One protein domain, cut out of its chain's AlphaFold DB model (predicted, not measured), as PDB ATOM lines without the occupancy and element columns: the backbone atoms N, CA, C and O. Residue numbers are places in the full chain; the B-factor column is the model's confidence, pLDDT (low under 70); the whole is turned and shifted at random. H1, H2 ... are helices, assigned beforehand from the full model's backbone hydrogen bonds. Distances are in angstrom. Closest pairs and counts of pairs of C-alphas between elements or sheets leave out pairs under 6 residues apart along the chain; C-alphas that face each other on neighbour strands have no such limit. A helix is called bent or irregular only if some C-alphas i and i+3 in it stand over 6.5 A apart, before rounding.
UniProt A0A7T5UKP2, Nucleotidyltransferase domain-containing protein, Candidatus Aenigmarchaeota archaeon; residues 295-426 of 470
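AT A GLANCE: This is residues 295 to 426 of the 470 residues of the protein "Nucleotidyltransferase domain-containing protein" of Candidatus Aenigmarchaeota archaeon (UniProt A0A7T5UKP2). Two long helices, H1 and H4, lie side by side; the H2-H3 hairpin packs on H1, and short H5 packs on H1 near H4's end. The 132 printed residues hold five named helices, H1 to H5, and no named strand: all helix. The whole is compact, radius of gyration of the C-alphas 14.3 A, spanning 43 by 27 by 26 A.

HOW THE PARTS SIT: H1, residues 295 to 319, is the hub. Its residues 313 to 317 alone touch irregular H2, residues 327 to 339, where C-alphas 328 and 331 are 7.2 A apart; the closest C-alphas, Leu 317 and Phe 334, are 6.9 A apart. H3, residues 347 to 363, forms a hairpin with H2 at a shallow tilt of 16 degrees. H4, residues 372 to 395, touches H1 at a shallow tilt of 19 degrees, the same way; the closest C-alphas, Ala 305 and Thr 379, are 5.4 A apart. H5, residues 400 to 408, touches H1 at residues 311 to 315 alone. Every O i to N i+4 pair is within hydrogen-bond range in H1 and H3; H2 has 7 of 9, H4 19 of 20, H5 4 of 5.

IN THESE COORDINATES: H1 begins at C-alpha 295 (-4.875, 18.698, 20.550) and measures 36.1 A; H4 measures 35.0 A. H5 ends at C-alpha 408 (-9.539, -2.747, 35.808).

THE WHOLE: The printed part has no cut or long link; no printed residue is under 70 in pLDDT.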
ATOM      1  N   VAL A 295      -6.009  19.394  19.934       91.88
ATOM      2  CA  VAL A 295      -4.875  18.698  20.550       91.88
ATOM      3  C   VAL A 295      -5.310  17.972  21.819       91.88
ATOM      4  O   VAL A 295      -4.915  16.822  22.041       91.88
ATOM      5  N   ARG A 296      -6.136  18.611  22.655       92.00
ATOM      6  CA  ARG A 296      -6.653  18.010  23.891       92.00
ATOM      7  C   ARG A 296      -7.528  16.792  23.603       92.00
ATOM      8  O   ARG A 296      -7.354  15.766  24.263       92.00
ATOM      9  N   ARG A 297      -8.418  16.873  22.610       92.25
ATOM     10  CA  ARG A 297      -9.275  15.758  22.188       92.25
ATOM     11  C   ARG A 297      -8.443  14.592  21.665       92.25
ATOM     12  O   ARG A 297      -8.578  13.486  22.183       92.25
ATOM     13  N   LYS A 298      -7.506  14.846  20.743       93.88
ATOM     14  CA  LYS A 298      -6.594  13.814  20.220       93.88
ATOM     15  C   LYS A 298      -5.808  13.128  21.337       93.88
ATOM     16  O   LYS A 298      -5.720  11.905  21.361       93.88
ATOM     17  N   ARG A 299      -5.266  13.895  22.291       94.94
ATOM     18  CA  ARG A 299      -4.583  13.338  23.474       94.94
ATOM     19  C   ARG A 299      -5.501  12.426  24.281       94.94
ATOM     20  O   ARG A 299      -5.082  11.337  24.658       94.94
ATOM     21  N   SER A 300      -6.736  12.859  24.531       94.88
ATOM     22  CA  SER A 300      -7.719  12.068  25.276       94.88
ATOM     23  C   SER A 300      -8.062  10.757  24.563       94.88
ATOM     24  O   SER A 300      -8.057   9.704  25.198       94.88
ATOM     25  N   ASP A 301      -8.285  10.798  23.250       94.81
ATOM     26  CA  ASP A 301      -8.612   9.609  22.460       94.81
ATOM     27  C   ASP A 301      -7.428   8.630  22.391       94.81
ATOM     28  O   ASP A 301      -7.608   7.431  22.614       94.81
ATOM     29  N   ILE A 302      -6.200   9.131  22.197       96.06
ATOM     30  CA  ILE A 302      -4.974   8.317  22.240       96.06
ATOM     31  C   ILE A 302      -4.778   7.687  23.622       96.06
ATOM     32  O   ILE A 302      -4.482   6.496  23.712       96.06
ATOM     33  N   GLN A 303      -4.940   8.462  24.700       95.56
ATOM     34  CA  GLN A 303      -4.838   7.967  26.074       95.56
ATOM     35  C   GLN A 303      -5.838   6.833  26.319       95.56
ATOM     36  O   GLN A 303      -5.453   5.774  26.807       95.56
ATOM     37  N   ARG A 304      -7.103   7.031  25.933       95.69
ATOM     38  CA  ARG A 304      -8.157   6.027  26.106       95.69
ATOM     39  C   ARG A 304      -7.867   4.766  25.294       95.69
ATOM     40  O   ARG A 304      -7.975   3.665  25.827       95.69
ATOM     41  N   ALA A 305      -7.470   4.908  24.028       96.12
ATOM     42  CA  ALA A 305      -7.099   3.774  23.183       96.12
ATOM     43  C   ALA A 305      -5.907   2.997  23.770       96.12
ATOM     44  O   ALA A 305      -5.933   1.767  23.792       96.12
ATOM     45  N   TYR A 306      -4.905   3.706  24.303       96.50
ATOM     46  CA  TYR A 306      -3.768   3.117  25.008       96.50
ATOM     47  C   TYR A 306      -4.199   2.302  26.223       96.50
ATOM     48  O   TYR A 306      -3.882   1.118  26.311       96.50
ATOM     49  N   GLU A 307      -4.972   2.896  27.129       94.88
ATOM     50  CA  GLU A 307      -5.425   2.214  28.342       94.88
ATOM     51  C   GLU A 307      -6.236   0.956  28.029       94.88
ATOM     52  O   GLU A 307      -5.969  -0.104  28.594       94.88
ATOM     53  N   VAL A 308      -7.187   1.050  27.094       95.06
ATOM     54  CA  VAL A 308      -8.036  -0.084  26.708       95.06
ATOM     55  C   VAL A 308      -7.206  -1.190  26.058       95.06
ATOM     56  O   VAL A 308      -7.346  -2.353  26.438       95.06
ATOM     57  N   MET A 309      -6.318  -0.852  25.117       96.00
ATOM     58  CA  MET A 309      -5.495  -1.844  24.420       96.00
ATOM     59  C   MET A 309      -4.548  -2.568  25.377       96.00
ATOM     60  O   MET A 309      -4.444  -3.797  25.333       96.00
ATOM     61  N   ILE A 310      -3.874  -1.831  26.266       95.81
ATOM     62  CA  ILE A 310      -2.929  -2.416  27.222       95.81
ATOM     63  C   ILE A 310      -3.659  -3.284  28.244       95.81
ATOM     64  O   ILE A 310      -3.248  -4.425  28.454       95.81
ATOM     65  N   LYS A 311      -4.773  -2.819  28.824       93.56
ATOM     66  CA  LYS A 311      -5.576  -3.635  29.752       93.56
ATOM     67  C   LYS A 311      -6.074  -4.923  29.097       93.56
ATOM     68  O   LYS A 311      -5.934  -5.996  29.679       93.56
ATOM     69  N   ALA A 312      -6.599  -4.839  27.874       93.69
ATOM     70  CA  ALA A 312      -7.051  -6.011  27.126       93.69
ATOM     71  C   ALA A 312      -5.896  -6.984  26.829       93.69
ATOM     72  O   ALA A 312      -6.052  -8.195  26.980       93.69
ATOM     73  N   SER A 313      -4.714  -6.462  26.487       94.81
ATOM     74  CA  SER A 313      -3.507  -7.261  26.237       94.81
ATOM     75  C   SER A 313      -3.015  -7.968  27.503       94.81
ATOM     76  O   SER A 313      -2.707  -9.159  27.472       94.81
ATOM     77  N   VAL A 314      -2.998  -7.262  28.640       93.44
ATOM     78  CA  VAL A 314      -2.672  -7.832  29.957       93.44
ATOM     79  C   VAL A 314      -3.667  -8.931  30.320       93.44
ATOM     80  O   VAL A 314      -3.253 -10.015  30.727       93.44
ATOM     81  N   ALA A 315      -4.968  -8.691  30.135       92.00
ATOM     82  CA  ALA A 315      -6.005  -9.682  30.402       92.00
ATOM     83  C   ALA A 315      -5.830 -10.938  29.535       92.00
ATOM     84  O   ALA A 315      -5.885 -12.048  30.064       92.00
ATOM     85  N   ALA A 316      -5.574 -10.786  28.234       92.81
ATOM     86  CA  ALA A 316      -5.338 -11.909  27.328       92.81
ATOM     87  C   ALA A 316      -4.100 -12.730  27.734       92.81
ATOM     88  O   ALA A 316      -4.166 -13.953  27.819       92.81
ATOM     89  N   LEU A 317      -2.985 -12.068  28.069       93.12
ATOM     90  CA  LEU A 317      -1.757 -12.741  28.510       93.12
ATOM     91  C   LEU A 317      -1.898 -13.417  29.881       93.12
ATOM     92  O   LEU A 317      -1.309 -14.479  30.102       93.12
ATOM     93  N   LYS A 318      -2.687 -12.846  30.801       91.38
ATOM     94  CA  LYS A 318      -3.033 -13.496  32.075       91.38
ATOM     95  C   LYS A 318      -3.869 -14.757  31.857       91.38
ATOM     96  O   LYS A 318      -3.599 -15.750  32.520       91.38
ATOM     97  N   ALA A 319      -4.808 -14.750  30.905       90.25
ATOM     98  CA  ALA A 319      -5.652 -15.914  30.602       90.25
ATOM     99  C   ALA A 319      -4.830 -17.154  30.219       90.25
ATOM    100  O   ALA A 319      -5.190 -18.276  30.561       90.25
ATOM    101  N   VAL A 320      -3.690 -16.943  29.557       91.38
ATOM    102  CA  VAL A 320      -2.758 -18.009  29.161       91.38
ATOM    103  C   VAL A 320      -1.585 -18.190  30.136       91.38
ATOM    104  O   VAL A 320      -0.676 -18.971  29.861       91.38
ATOM    105  N   ASN A 321      -1.578 -17.490  31.277       91.19
ATOM    106  CA  ASN A 321      -0.491 -17.485  32.265       91.19
ATOM    107  C   ASN A 321       0.890 -17.124  31.672       91.19
ATOM    108  O   ASN A 321       1.913 -17.702  32.049       91.19
ATOM    109  N   LYS A 322       0.932 -16.182  30.718       95.06
ATOM    110  CA  LYS A 322       2.159 -15.717  30.033       95.06
ATOM    111  C   LYS A 322       2.377 -14.204  30.114       95.06
ATOM    112  O   LYS A 322       3.055 -13.632  29.262       95.06
ATOM    113  N   LEU A 323       1.813 -13.545  31.122       92.50
ATOM    114  CA  LEU A 323       2.084 -12.128  31.360       92.50
ATOM    115  C   LEU A 323       3.570 -11.925  31.734       92.50
ATOM    116  O   LEU A 323       4.037 -12.572  32.675       92.50
ATOM    117  N   PRO A 324       4.321 -11.056  31.033       92.06
ATOM    118  CA  PRO A 324       5.702 -10.756  31.395       92.06
ATOM    119  C   PRO A 324       5.777  -9.917  32.679       92.06
ATOM    120  O   PRO A 324       4.858  -9.165  32.994       92.06
ATOM    121  N   GLN A 325       6.897 -10.022  33.401       88.50
ATOM    122  CA  GLN A 325       7.167  -9.184  34.580       88.50
ATOM    123  C   GLN A 325       7.527  -7.740  34.203       88.50
ATOM    124  O   GLN A 325       7.136  -6.815  34.909       88.50
ATOM    125  N   ASP A 326       8.257  -7.544  33.098       90.88
ATOM    126  CA  ASP A 326       8.590  -6.218  32.566       90.88
ATOM    127  C   ASP A 326       7.524  -5.772  31.544       90.88
ATOM    128  O   ASP A 326       7.368  -6.428  30.506       90.88
ATOM    129  N   PRO A 327       6.821  -4.645  31.780       90.31
ATOM    130  CA  PRO A 327       5.919  -4.028  30.810       90.31
ATOM    131  C   PRO A 327       6.496  -3.841  29.404       90.31
ATOM    132  O   PRO A 327       5.757  -3.932  28.427       90.31
ATOM    133  N   LYS A 328       7.804  -3.596  29.266       91.75
ATOM    134  CA  LYS A 328       8.448  -3.381  27.955       91.75
ATOM    135  C   LYS A 328       8.457  -4.629  27.082       91.75
ATOM    136  O   LYS A 328       8.498  -4.517  25.860       91.75
ATOM    137  N   GLU A 329       8.385  -5.807  27.693       93.38
ATOM    138  CA  GLU A 329       8.322  -7.082  26.977       93.38
ATOM    139  C   GLU A 329       6.884  -7.445  26.569       93.38
ATOM    140  O   GLU A 329       6.681  -8.449  25.888       93.38
ATOM    141  N   LEU A 330       5.881  -6.626  26.922       94.25
ATOM    142  CA  LEU A 330       4.478  -6.865  26.578       94.25
ATOM    143  C   LEU A 330       4.252  -7.054  25.068       94.25
ATOM    144  O   LEU A 330       3.607  -8.042  24.728       94.25
ATOM    145  N   PRO A 331       4.806  -6.235  24.147       95.00
ATOM    146  CA  PRO A 331       4.628  -6.459  22.707       95.00
ATOM    147  C   PRO A 331       5.204  -7.800  22.230       95.00
ATOM    148  O   PRO A 331       4.590  -8.507  21.432       95.00
ATOM    149  N   ARG A 332       6.362  -8.206  22.768       95.00
ATOM    150  CA  ARG A 332       6.991  -9.498  22.443       95.00
ATOM    151  C   ARG A 332       6.191 -10.674  22.993       95.00
ATOM    152  O   ARG A 332       6.004 -11.665  22.292       95.00
ATOM    153  N   ALA A 333       5.710 -10.566  24.231       95.38
ATOM    154  CA  ALA A 333       4.869 -11.580  24.855       95.38
ATOM    155  C   ALA A 333       3.522 -11.711  24.132       95.38
ATOM    156  O   ALA A 333       3.081 -12.831  23.884       95.38
ATOM    157  N   PHE A 334       2.913 -10.585  23.740       96.06
ATOM    158  CA  PHE A 334       1.690 -10.537  22.940       96.06
ATOM    159  C   PHE A 334       1.853 -11.365  21.667       96.06
ATOM    160  O   PHE A 334       1.083 -12.295  21.430       96.06
ATOM    161  N   LYS A 335       2.922 -11.100  20.911       95.69
ATOM    162  CA  LYS A 335       3.231 -11.837  19.689       95.69
ATOM    163  C   LYS A 335       3.407 -13.339  19.930       95.69
ATOM    164  O   LYS A 335       2.695 -14.172  19.375       95.69
ATOM    165  N   LYS A 336       4.339 -13.686  20.817       96.38
ATOM    166  CA  LYS A 336       4.753 -15.072  21.062       96.38
ATOM    167  C   LYS A 336       3.639 -15.950  21.633       96.38
ATOM    168  O   LYS A 336       3.612 -17.157  21.400       96.38
ATOM    169  N   HIS A 337       2.764 -15.374  22.455       95.75
ATOM    170  CA  HIS A 337       1.820 -16.144  23.261       95.75
ATOM    171  C   HIS A 337       0.358 -15.981  22.855       95.75
ATOM    172  O   HIS A 337      -0.441 -16.817  23.266       95.75
ATOM    173  N   LEU A 338       0.005 -14.977  22.045       94.12
ATOM    174  CA  LEU A 338      -1.368 -14.783  21.573       94.12
ATOM    175  C   LEU A 338      -1.492 -14.961  20.057       94.12
ATOM    176  O   LEU A 338      -2.345 -15.726  19.611       94.12
ATOM    177  N   THR A 339      -0.644 -14.317  19.255       92.94
ATOM    178  CA  THR A 339      -0.823 -14.295  17.793       92.94
ATOM    179  C   THR A 339      -0.068 -15.398  17.054       92.94
ATOM    180  O   THR A 339      -0.658 -16.027  16.177       92.94
ATOM    181  N   GLU A 340       1.178 -15.722  17.425       94.00
ATOM    182  CA  GLU A 340       1.907 -16.878  16.865       94.00
ATOM    183  C   GLU A 340       1.145 -18.202  17.079       94.00
ATOM    184  O   GLU A 340       1.015 -18.974  16.123       94.00
ATOM    185  N   PRO A 341       0.547 -18.460  18.265       92.19
ATOM    186  CA  PRO A 341      -0.306 -19.629  18.479       92.19
ATOM    187  C   PRO A 341      -1.717 -19.491  17.880       92.19
ATOM    188  O   PRO A 341      -2.510 -20.422  18.001       92.19
ATOM    189  N   LYS A 342      -2.040 -18.356  17.238       92.38
ATOM    190  CA  LYS A 342      -3.342 -18.031  16.623       92.38
ATOM    191  C   LYS A 342      -4.531 -18.011  17.592       92.38
ATOM    192  O   LYS A 342      -5.661 -18.259  17.182       92.38
ATOM    193  N   LEU A 343      -4.288 -17.684  18.860       90.88
ATOM    194  CA  LEU A 343      -5.347 -17.431  19.848       90.88
ATOM    195  C   LEU A 343      -6.033 -16.076  19.618       90.88
ATOM    196  O   LEU A 343      -7.180 -15.879  20.005       90.88
ATOM    197  N   VAL A 344      -5.316 -15.146  18.990       92.12
ATOM    198  CA  VAL A 344      -5.774 -13.821  18.559       92.12
ATOM    199  C   VAL A 344      -5.308 -13.610  17.119       92.12
ATOM    200  O   VAL A 344      -4.253 -14.119  16.727       92.12
ATOM    201  N   ASN A 345      -6.065 -12.861  16.315       91.62
ATOM    202  CA  ASN A 345      -5.661 -12.566  14.940       91.62
ATOM    203  C   ASN A 345      -4.309 -11.801  14.895       91.62
ATOM    204  O   ASN A 345      -4.183 -10.772  15.562       91.62
ATOM    205  N   PRO A 346      -3.316 -12.227  14.082       91.25
ATOM    206  CA  PRO A 346      -2.023 -11.543  13.959       91.25
ATOM    207  C   PRO A 346      -2.090 -10.054  13.606       91.25
ATOM    208  O   PRO A 346      -1.210  -9.299  14.008       91.25
ATOM    209  N   PHE A 347      -3.153  -9.598  12.934       90.75
ATOM    210  CA  PHE A 347      -3.386  -8.175  12.662       90.75
ATOM    211  C   PHE A 347      -3.376  -7.300  13.932       90.75
ATOM    212  O   PHE A 347      -3.033  -6.120  13.873       90.75
ATOM    213  N   TYR A 348      -3.716  -7.849  15.104       94.00
ATOM    214  CA  TYR A 348      -3.690  -7.088  16.354       94.00
ATOM    215  C   TYR A 348      -2.277  -6.756  16.859       94.00
ATOM    216  O   TYR A 348      -2.155  -5.868  17.705       94.00
ATOM    217  N   GLU A 349      -1.220  -7.371  16.310       92.38
ATOM    218  CA  GLU A 349       0.159  -6.882  16.490       92.38
ATOM    219  C   GLU A 349       0.294  -5.459  15.923       92.38
ATOM    220  O   GLU A 349       0.734  -4.549  16.625       92.38
ATOM    221  N   ASP A 350      -0.188  -5.230  14.696       90.69
ATOM    222  CA  ASP A 350      -0.121  -3.919  14.041       90.69
ATOM    223  C   ASP A 350      -0.961  -2.864  14.770       90.69
ATOM    224  O   ASP A 350      -0.575  -1.688  14.833       90.69
ATOM    225  N   VAL A 351      -2.098  -3.279  15.337       93.50
ATOM    226  CA  VAL A 351      -2.969  -2.424  16.156       93.50
ATOM    227  C   VAL A 351      -2.267  -2.034  17.458       93.50
ATOM    228  O   VAL A 351      -2.267  -0.852  17.804       93.50
ATOM    229  N   LEU A 352      -1.629  -2.988  18.152       95.75
ATOM    230  CA  LEU A 352      -0.848  -2.716  19.363       95.75
ATOM    231  C   LEU A 352       0.294  -1.738  19.065       95.75
ATOM    232  O   LEU A 352       0.409  -0.709  19.732       95.75
ATOM    233  N   ASP A 353       1.072  -1.998  18.014       94.31
ATOM    234  CA  ASP A 353       2.139  -1.101  17.563       94.31
ATOM    235  C   ASP A 353       1.597   0.280  17.190       94.31
ATOM    236  O   ASP A 353       2.225   1.303  17.459       94.31
ATOM    237  N   GLY A 354       0.407   0.337  16.586       94.31
ATOM    238  CA  GLY A 354      -0.261   1.588  16.252       94.31
ATOM    239  C   GLY A 354      -0.613   2.418  17.484       94.31
ATOM    240  O   GLY A 354      -0.348   3.620  17.512       94.31
ATOM    241  N   VAL A 355      -1.150   1.780  18.521       96.44
ATOM    242  CA  VAL A 355      -1.455   2.416  19.807       96.44
ATOM    243  C   VAL A 355      -0.186   2.905  20.509       96.44
ATOM    244  O   VAL A 355      -0.145   4.044  20.978       96.44
ATOM    245  N   LEU A 356       0.863   2.079  20.544       95.94
ATOM    246  CA  LEU A 356       2.151   2.437  21.142       95.94
ATOM    247  C   LEU A 356       2.827   3.591  20.391       95.94
ATOM    248  O   LEU A 356       3.341   4.513  21.022       95.94
ATOM    249  N   PHE A 357       2.748   3.610  19.060       95.19
ATOM    250  CA  PHE A 357       3.214   4.730  18.243       95.19
ATOM    251  C   PHE A 357       2.484   6.037  18.591       95.19
ATOM    252  O   PHE A 357       3.124   7.066  18.814       95.19
ATOM    253  N   MET A 358       1.150   6.011  18.686       95.38
ATOM    254  CA  MET A 358       0.374   7.197  19.067       95.38
ATOM    255  C   MET A 358       0.723   7.676  20.482       95.38
ATOM    256  O   MET A 358       0.898   8.876  20.704       95.38
ATOM    257  N   ARG A 359       0.889   6.744  21.430       95.38
ATOM    258  CA  ARG A 359       1.346   7.030  22.798       95.38
ATOM    259  C   ARG A 359       2.730   7.681  22.806       95.38
ATOM    260  O   ARG A 359       2.928   8.670  23.508       95.38
ATOM    261  N   GLN A 360       3.659   7.174  21.999       94.31
ATOM    262  CA  GLN A 360       4.995   7.741  21.845       94.31
ATOM    263  C   GLN A 360       4.926   9.184  21.326       94.31
ATOM    264  O   GLN A 360       5.491  10.081  21.951       94.31
ATOM    265  N   LYS A 361       4.178   9.443  20.243       94.25
ATOM    266  CA  LYS A 361       3.990  10.808  19.715       94.25
ATOM    267  C   LYS A 361       3.339  11.733  20.744       94.25
ATOM    268  O   LYS A 361       3.701  12.905  20.827       94.25
ATOM    269  N   MET A 362       2.439  11.217  21.580       93.94
ATOM    270  CA  MET A 362       1.878  11.983  22.691       93.94
ATOM    271  C   MET A 362       2.913  12.369  23.746       93.94
ATOM    272  O   MET A 362       2.972  13.541  24.125       93.94
ATOM    273  N   ASN A 363       3.763  11.432  24.160       92.62
ATOM    274  CA  ASN A 363       4.850  11.690  25.106       92.62
ATOM    275  C   ASN A 363       5.892  12.673  24.534       92.62
ATOM    276  O   ASN A 363       6.424  13.508  25.262       92.62
ATOM    277  N   GLU A 364       6.125  12.637  23.220       93.62
ATOM    278  CA  GLU A 364       6.984  13.579  22.487       93.62
ATOM    279  C   GLU A 364       6.349  14.969  22.276       93.62
ATOM    280  O   GLU A 364       6.985  15.843  21.690       93.62
ATOM    281  N   LYS A 365       5.107  15.196  22.735       92.31
ATOM    282  CA  LYS A 365       4.299  16.402  22.460       92.31
ATOM    283  C   LYS A 365       4.041  16.651  20.962       92.31
ATOM    284  O   LYS A 365       3.798  17.783  20.565       92.31
ATOM    285  N   LYS A 366       4.025  15.592  20.150       92.31
ATOM    286  CA  LYS A 366       3.825  15.595  18.689       92.31
ATOM    287  C   LYS A 366       2.511  14.929  18.262       92.31
ATOM    288  O   LYS A 366       2.440  14.252  17.244       92.31
ATOM    289  N   VAL A 367       1.452  15.085  19.057       91.88
ATOM    290  CA  VAL A 367       0.129  14.497  18.748       91.88
ATOM    291  C   VAL A 367      -0.464  15.048  17.455       91.88
ATOM    292  O   VAL A 367      -1.170  14.335  16.752       91.88
ATOM    293  N   GLU A 368      -0.161  16.301  17.131       89.12
ATOM    294  CA  GLU A 368      -0.610  16.962  15.903       89.12
ATOM    295  C   GLU A 368      -0.127  16.247  14.636       89.12
ATOM    296  O   GLU A 368      -0.835  16.255  13.630       89.12
ATOM    297  N   ASP A 369       1.023  15.567  14.708       90.06
ATOM    298  CA  ASP A 369       1.572  14.789  13.597       90.06
ATOM    299  C   ASP A 369       0.727  13.544  13.291       90.06
ATOM    300  O   ASP A 369       0.849  12.983  12.205       90.06
ATOM    301  N   VAL A 370      -0.117  13.086  14.223       91.69
ATOM    302  CA  VAL A 370      -0.967  11.906  14.042       91.69
ATOM    303  C   VAL A 370      -2.310  12.325  13.442       91.69
ATOM    304  O   VAL A 370      -3.020  13.185  13.975       91.69
ATOM    305  N   SER A 371      -2.684  11.701  12.324       92.12
ATOM    306  CA  SER A 371      -3.955  11.992  11.658       92.12
ATOM    307  C   SER A 371      -5.159  11.518  12.480       92.12
ATOM    308  O   SER A 371      -5.147  10.436  13.072       92.12
ATOM    309  N   GLU A 372      -6.245  12.296  12.478       89.25
ATOM    310  CA  GLU A 372      -7.485  11.940  13.190       89.25
ATOM    311  C   GLU A 372      -8.086  10.632  12.691       89.25
ATOM    312  O   GLU A 372      -8.529   9.804  13.484       89.25
ATOM    313  N   ARG A 373      -8.033  10.408  11.374       89.31
ATOM    314  CA  ARG A 373      -8.473   9.156  10.758       89.31
ATOM    315  C   ARG A 373      -7.725   7.961  11.342       89.31
ATOM    316  O   ARG A 373      -8.349   6.939  11.616       89.31
ATOM    317  N   TYR A 374      -6.411   8.078  11.532       91.25
ATOM    318  CA  TYR A 374      -5.613   6.997  12.101       91.25
ATOM    319  C   TYR A 374      -5.967   6.738  13.570       91.25
ATOM    320  O   TYR A 374      -6.138   5.579  13.952       91.25
ATOM    321  N   ILE A 375      -6.159   7.796  14.369       93.62
ATOM    322  CA  ILE A 375      -6.616   7.682  15.765       93.62
ATOM    323  C   ILE A 375      -7.977   6.977  15.821       93.62
ATOM    324  O   ILE A 375      -8.138   6.006  16.563       93.62
ATOM    325  N   ALA A 376      -8.939   7.409  15.003       91.31
ATOM    326  CA  ALA A 376     -10.288   6.851  14.973       91.31
ATOM    327  C   ALA A 376     -10.305   5.373  14.545       91.31
ATOM    328  O   ALA A 376     -10.910   4.542  15.222       91.31
ATOM    329  N   LEU A 377      -9.601   5.026  13.459       90.06
ATOM    330  CA  LEU A 377      -9.502   3.642  12.985       90.06
ATOM    331  C   LEU A 377      -8.821   2.742  14.016       90.06
ATOM    332  O   LEU A 377      -9.331   1.665  14.319       90.06
ATOM    333  N   THR A 378      -7.703   3.193  14.589       92.81
ATOM    334  CA  THR A 378      -6.992   2.423  15.616       92.81
ATOM    335  C   THR A 378      -7.881   2.210  16.840       92.81
ATOM    336  O   THR A 378      -7.965   1.092  17.338       92.81
ATOM    337  N   THR A 379      -8.618   3.233  17.279       92.94
ATOM    338  CA  THR A 379      -9.561   3.131  18.406       92.94
ATOM    339  C   THR A 379     -10.680   2.118  18.135       92.94
ATOM    340  O   THR A 379     -11.022   1.326  19.014       92.94
ATOM    341  N   GLU A 380     -11.222   2.083  16.916       93.06
ATOM    342  CA  GLU A 380     -12.226   1.087  16.521       93.06
ATOM    343  C   GLU A 380     -11.638  -0.334  16.487       93.06
ATOM    344  O   GLU A 380     -12.271  -1.279  16.959       93.06
ATOM    345  N   TYR A 381     -10.398  -0.510  16.017       94.75
ATOM    346  CA  TYR A 381      -9.731  -1.811  16.085       94.75
ATOM    347  C   TYR A 381      -9.438  -2.249  17.522       94.75
ATOM    348  O   TYR A 381      -9.669  -3.412  17.847       94.75
ATOM    349  N   VAL A 382      -9.034  -1.334  18.408       96.06
ATOM    350  CA  VAL A 382      -8.886  -1.609  19.848       96.06
ATOM    351  C   VAL A 382     -10.216  -2.066  20.451       96.06
ATOM    352  O   VAL A 382     -10.259  -3.062  21.172       96.06
ATOM    353  N   ARG A 383     -11.332  -1.413  20.110       94.75
ATOM    354  CA  ARG A 383     -12.667  -1.847  20.555       94.75
ATOM    355  C   ARG A 383     -12.988  -3.271  20.090       94.75
ATOM    356  O   ARG A 383     -13.524  -4.060  20.868       94.75
ATOM    357  N   ARG A 384     -12.661  -3.618  18.842       93.94
ATOM    358  CA  ARG A 384     -12.854  -4.980  18.310       93.94
ATOM    359  C   ARG A 384     -11.946  -6.001  18.990       93.94
ATOM    360  O   ARG A 384     -12.405  -7.108  19.255       93.94
ATOM    361  N   PHE A 385     -10.712  -5.617  19.326       95.00
ATOM    362  CA  PHE A 385      -9.776  -6.470  20.057       95.00
ATOM    363  C   PHE A 385     -10.340  -6.903  21.413       95.00
ATOM    364  O   PHE A 385     -10.283  -8.080  21.747       95.00
ATOM    365  N   VAL A 386     -10.977  -5.992  22.160       93.00
ATOM    366  CA  VAL A 386     -11.667  -6.343  23.419       93.00
ATOM    367  C   VAL A 386     -12.692  -7.468  23.198       93.00
ATOM    368  O   VAL A 386     -12.846  -8.351  24.043       93.00
ATOM    369  N   GLY A 387     -13.364  -7.476  22.043       91.06
ATOM    370  CA  GLY A 387     -14.256  -8.559  21.630       91.06
ATOM    371  C   GLY A 387     -13.539  -9.889  21.373       91.06
ATOM    372  O   GLY A 387     -14.063 -10.932  21.761       91.06
ATOM    373  N   GLU A 388     -12.346  -9.877  20.770       90.12
ATOM    374  CA  GLU A 388     -11.525 -11.089  20.607       90.12
ATOM    375  C   GLU A 388     -11.029 -11.631  21.944       90.12
ATOM    376  O   GLU A 388     -11.132 -12.832  22.181       90.12
ATOM    377  N   VAL A 389     -10.588 -10.765  22.861       91.25
ATOM    378  CA  VAL A 389     -10.191 -11.202  24.209       91.25
ATOM    379  C   VAL A 389     -11.369 -11.858  24.928       91.25
ATOM    380  O   VAL A 389     -11.200 -12.894  25.563       91.25
ATOM    381  N   ARG A 390     -12.590 -11.329  24.783       90.12
ATOM    382  CA  ARG A 390     -13.786 -11.978  25.339       90.12
ATOM    383  C   ARG A 390     -14.011 -13.381  24.765       90.12
ATOM    384  O   ARG A 390     -14.349 -14.285  25.524       90.12
ATOM    385  N   ARG A 391     -13.822 -13.573  23.454       89.25
ATOM    386  CA  ARG A 391     -13.926 -14.903  22.823       89.25
ATOM    387  C   ARG A 391     -12.864 -15.856  23.362       89.25
ATOM    388  O   ARG A 391     -13.220 -16.948  23.779       89.25
ATOM    389  N   LEU A 392     -11.616 -15.398  23.469       90.25
ATOM    390  CA  LEU A 392     -10.521 -16.178  24.045       90.25
ATOM    391  C   LEU A 392     -10.851 -16.682  25.457       90.25
ATOM    392  O   LEU A 392     -10.636 -17.850  25.765       90.25
ATOM    393  N   TYR A 393     -11.395 -15.821  26.319       89.44
ATOM    394  CA  TYR A 393     -11.804 -16.223  27.668       89.44
ATOM    395  C   TYR A 393     -12.907 -17.287  27.657       89.44
ATOM    396  O   TYR A 393     -12.827 -18.250  28.419       89.44
ATOM    397  N   ASN A 394     -13.896 -17.146  26.769       87.19
ATOM    398  CA  ASN A 394     -14.954 -18.143  26.609       87.19
ATOM    399  C   ASN A 394     -14.395 -19.492  26.131       87.19
ATOM    400  O   ASN A 394     -14.768 -20.524  26.682       87.19
ATOM    401  N   ASP A 395     -13.475 -19.481  25.163       87.94
ATOM    402  CA  ASP A 395     -12.844 -20.694  24.625       87.94
ATOM    403  C   ASP A 395     -11.982 -21.408  25.681       87.94
ATOM    404  O   ASP A 395     -11.898 -22.636  25.701       87.94
ATOM    405  N   LEU A 396     -11.382 -20.649  26.604       86.00
ATOM    406  CA  LEU A 396     -10.619 -21.172  27.743       86.00
ATOM    407  C   LEU A 396     -11.500 -21.571  28.943       86.00
ATOM    408  O   LEU A 396     -10.972 -22.049  29.948       86.00
ATOM    409  N   GLY A 397     -12.821 -21.372  28.874       81.75
ATOM    410  CA  GLY A 397     -13.749 -21.672  29.969       81.75
ATOM    411  C   GLY A 397     -13.588 -20.765  31.197       81.75
ATOM    412  O   GLY A 397     -13.966 -21.152  32.301       81.75
ATOM    413  N   VAL A 398     -13.017 -19.567  31.029       80.62
ATOM    414  CA  VAL A 398     -12.749 -18.608  32.111       80.62
ATOM    415  C   VAL A 398     -13.774 -17.474  32.070       80.62
ATOM    416  O   VAL A 398     -14.051 -16.907  31.014       80.62
ATOM    417  N   ASN A 399     -14.318 -17.083  33.227       80.44
ATOM    418  CA  ASN A 399     -15.265 -15.968  33.306       80.44
ATOM    419  C   ASN A 399     -14.574 -14.627  32.989       80.44
ATOM    420  O   ASN A 399     -13.827 -14.084  33.807       80.44
ATOM    421  N   PHE A 400     -14.859 -14.084  31.802       79.88
ATOM    422  CA  PHE A 400     -14.305 -12.819  31.322       79.88
ATOM    423  C   PHE A 400     -14.612 -11.641  32.256       79.88
ATOM    424  O   PHE A 400     -13.714 -10.861  32.554       79.88
ATOM    425  N   GLU A 401     -15.848 -11.517  32.754       78.12
ATOM    426  CA  GLU A 401     -16.258 -10.359  33.561       78.12
ATOM    427  C   GLU A 401     -15.567 -10.314  34.926       78.12
ATOM    428  O   GLU A 401     -15.236  -9.241  35.435       78.12
ATOM    429  N   GLU A 402     -15.334 -11.479  35.531       74.94
ATOM    430  CA  GLU A 402     -14.614 -11.566  36.800       74.94
ATOM    431  C   GLU A 402     -13.121 -11.263  36.618       74.94
ATOM    432  O   GLU A 402     -12.516 -10.568  37.439       74.94
ATOM    433  N   ALA A 403     -12.532 -11.726  35.513       71.56
ATOM    434  CA  ALA A 403     -11.132 -11.484  35.194       71.56
ATOM    435  C   ALA A 403     -10.851 -10.015  34.841       71.56
ATOM    436  O   ALA A 403      -9.861  -9.452  35.314       71.56
ATOM    437  N   THR A 404     -11.732  -9.359  34.078       71.69
ATOM    438  CA  THR A 404     -11.561  -7.942  33.725       71.69
ATOM    439  C   THR A 404     -11.739  -7.019  34.922       71.69
ATOM    440  O   THR A 404     -10.979  -6.065  35.040       71.69
ATOM    441  N   LYS A 405     -12.635  -7.331  35.874       75.94
ATOM    442  CA  LYS A 405     -12.778  -6.549  37.121       75.94
ATOM    443  C   LYS A 405     -11.473  -6.451  37.914       75.94
ATOM    444  O   LYS A 405     -11.199  -5.409  38.499       75.94
ATOM    445  N   ARG A 406     -10.664  -7.517  37.919       71.88
ATOM    446  CA  ARG A 406      -9.353  -7.535  38.594       71.88
ATOM    447  C   ARG A 406      -8.328  -6.680  37.846       71.88
ATOM    448  O   ARG A 406      -7.595  -5.928  38.470       71.88
ATOM    449  N   VAL A 407      -8.315  -6.747  36.513       73.50
ATOM    450  CA  VAL A 407      -7.414  -5.947  35.658       73.50
ATOM    451  C   VAL A 407      -7.792  -4.462  35.657       73.50
ATOM    452  O   VAL A 407      -6.921  -3.603  35.576       73.50
ATOM    453  N   ASP A 408      -9.075  -4.134  35.791       73.88
ATOM    454  CA  ASP A 408      -9.539  -2.747  35.808       73.88
ATOM    455  C   ASP A 408      -9.124  -1.969  37.057       73.88
ATOM    456  O   ASP A 408      -9.008  -0.744  36.984       73.88
ATOM    457  N   GLN A 409      -8.874  -2.677  38.162       72.00
ATOM    458  CA  GLN A 409      -8.375  -2.125  39.424       72.00
ATOM    459  C   GLN A 409      -6.846  -1.963  39.448       72.00
ATOM    460  O   GLN A 409      -6.314  -1.313  40.346       72.00
ATOM    461  N   GLU A 410      -6.131  -2.531  38.473       77.81
ATOM    462  CA  GLU A 410      -4.677  -2.411  38.363       77.81
ATOM    463  C   GLU A 410      -4.282  -1.135  37.605       77.81
ATOM    464  O   GLU A 410      -4.953  -0.698  36.664       77.81
ATOM    465  N   GLN A 411      -3.155  -0.529  37.998       77.56
ATOM    466  CA  GLN A 411      -2.567   0.561  37.220       77.56
ATOM    467  C   GLN A 411      -2.159   0.046  35.838       77.56
ATOM    468  O   GLN A 411      -1.522  -1.000  35.717       77.56
ATOM    469  N   VAL A 412      -2.505   0.806  34.795       82.12
ATOM    470  CA  VAL A 412      -2.111   0.476  33.424       82.12
ATOM    471  C   VAL A 412      -0.583   0.526  33.335       82.12
ATOM    472  O   VAL A 412      -0.008   1.583  33.608       82.12
ATOM    473  N   PRO A 413       0.088  -0.579  32.964       82.31
ATOM    474  CA  PRO A 413       1.539  -0.590  32.875       82.31
ATOM    475  C   PRO A 413       2.024   0.391  31.799       82.31
ATOM    476  O   PRO A 413       1.426   0.504  30.724       82.31
ATOM    477  N   ASP A 414       3.111   1.111  32.084       84.19
ATOM    478  CA  ASP A 414       3.727   2.037  31.129       84.19
ATOM    479  C   ASP A 414       4.653   1.272  30.172       84.19
ATOM    480  O   ASP A 414       5.784   0.910  30.500       84.19
ATOM    481  N   VAL A 415       4.145   0.990  28.976       86.50
ATOM    482  CA  VAL A 415       4.853   0.279  27.912       86.50
ATOM    483  C   VAL A 415       5.586   1.310  27.059       86.50
ATOM    484  O   VAL A 415       5.131   1.720  25.992       86.50
ATOM    485  N   ASN A 416       6.736   1.762  27.555       84.19
ATOM    486  CA  ASN A 416       7.577   2.724  26.849       84.19
ATOM    487  C   ASN A 416       8.588   2.001  25.942       84.19
ATOM    488  O   ASN A 416       9.712   1.689  26.352       84.19
ATOM    489  N   VAL A 417       8.163   1.719  24.709       86.62
ATOM    490  CA  VAL A 417       8.963   1.076  23.658       86.62
ATOM    491  C   VAL A 417       9.016   1.999  22.440       86.62
ATOM    492  O   VAL A 417       8.016   2.614  22.082       86.62
ATOM    493  N   LYS A 418      10.186   2.103  21.796       87.25
ATOM    494  CA  LYS A 418      10.330   2.874  20.554       87.25
ATOM    495  C   LYS A 418       9.674   2.121  19.398       87.25
ATOM    496  O   LYS A 418      10.144   1.044  19.037       87.25
ATOM    497  N   ILE A 419       8.650   2.719  18.799       90.12
ATOM    498  CA  ILE A 419       7.985   2.213  17.597       90.12
ATOM    499  C   ILE A 419       8.485   2.991  16.377       90.12
ATOM    500  O   ILE A 419       8.682   4.207  16.427       90.12
ATOM    501  N   ALA A 420       8.723   2.278  15.274       87.00
ATOM    502  CA  ALA A 420       9.106   2.891  14.008       87.00
ATOM    503  C   ALA A 420       8.004   3.832  13.493       87.00
ATOM    504  O   ALA A 420       6.820   3.644  13.772       87.00
ATOM    505  N   GLU A 421       8.383   4.852  12.721       82.31
ATOM    506  CA  GLU A 421       7.395   5.785  12.184       82.31
ATOM    507  C   GLU A 421       6.424   5.095  11.224       82.31
ATOM    508  O   GLU A 421       6.817   4.543  10.194       82.31
ATOM    509  N   LYS A 422       5.129   5.186  11.538       81.56
ATOM    510  CA  LYS A 422       4.059   4.689  10.676       81.56
ATOM    511  C   LYS A 422       3.627   5.791   9.712       81.56
ATOM    512  O   LYS A 422       2.872   6.684  10.084       81.56
ATOM    513  N   LYS A 423       4.102   5.744   8.461       78.75
ATOM    514  CA  LYS A 423       3.799   6.768   7.433       78.75
ATOM    515  C   LYS A 423       2.298   6.995   7.223       78.75
ATOM    516  O   LYS A 423       1.884   8.126   7.015       78.75
ATOM    517  N   GLU A 424       1.502   5.936   7.311       77.88
ATOM    518  CA  GLU A 424       0.032   5.963   7.238       77.88
ATOM    519  C   GLU A 424      -0.643   6.654   8.435       77.88
ATOM    520  O   GLU A 424      -1.774   7.124   8.326       77.88
ATOM    521  N   ALA A 425       0.053   6.729   9.573       75.56
ATOM    522  CA  ALA A 425      -0.413   7.406  10.773       75.56
ATOM    523  C   ALA A 425      -0.129   8.908  10.739       75.56
ATOM    524  O   ALA A 425      -0.841   9.683  11.382       75.56
ATOM    525  N   LEU A 426       0.900   9.316   9.992       81.44
ATOM    526  CA  LEU A 426       1.315  10.705   9.895       81.44
ATOM    527  C   LEU A 426       0.319  11.514   9.063       81.44
ATOM    528  O   LEU A 426      -0.115  11.097   7.987       81.44
TER     529      LEU A 426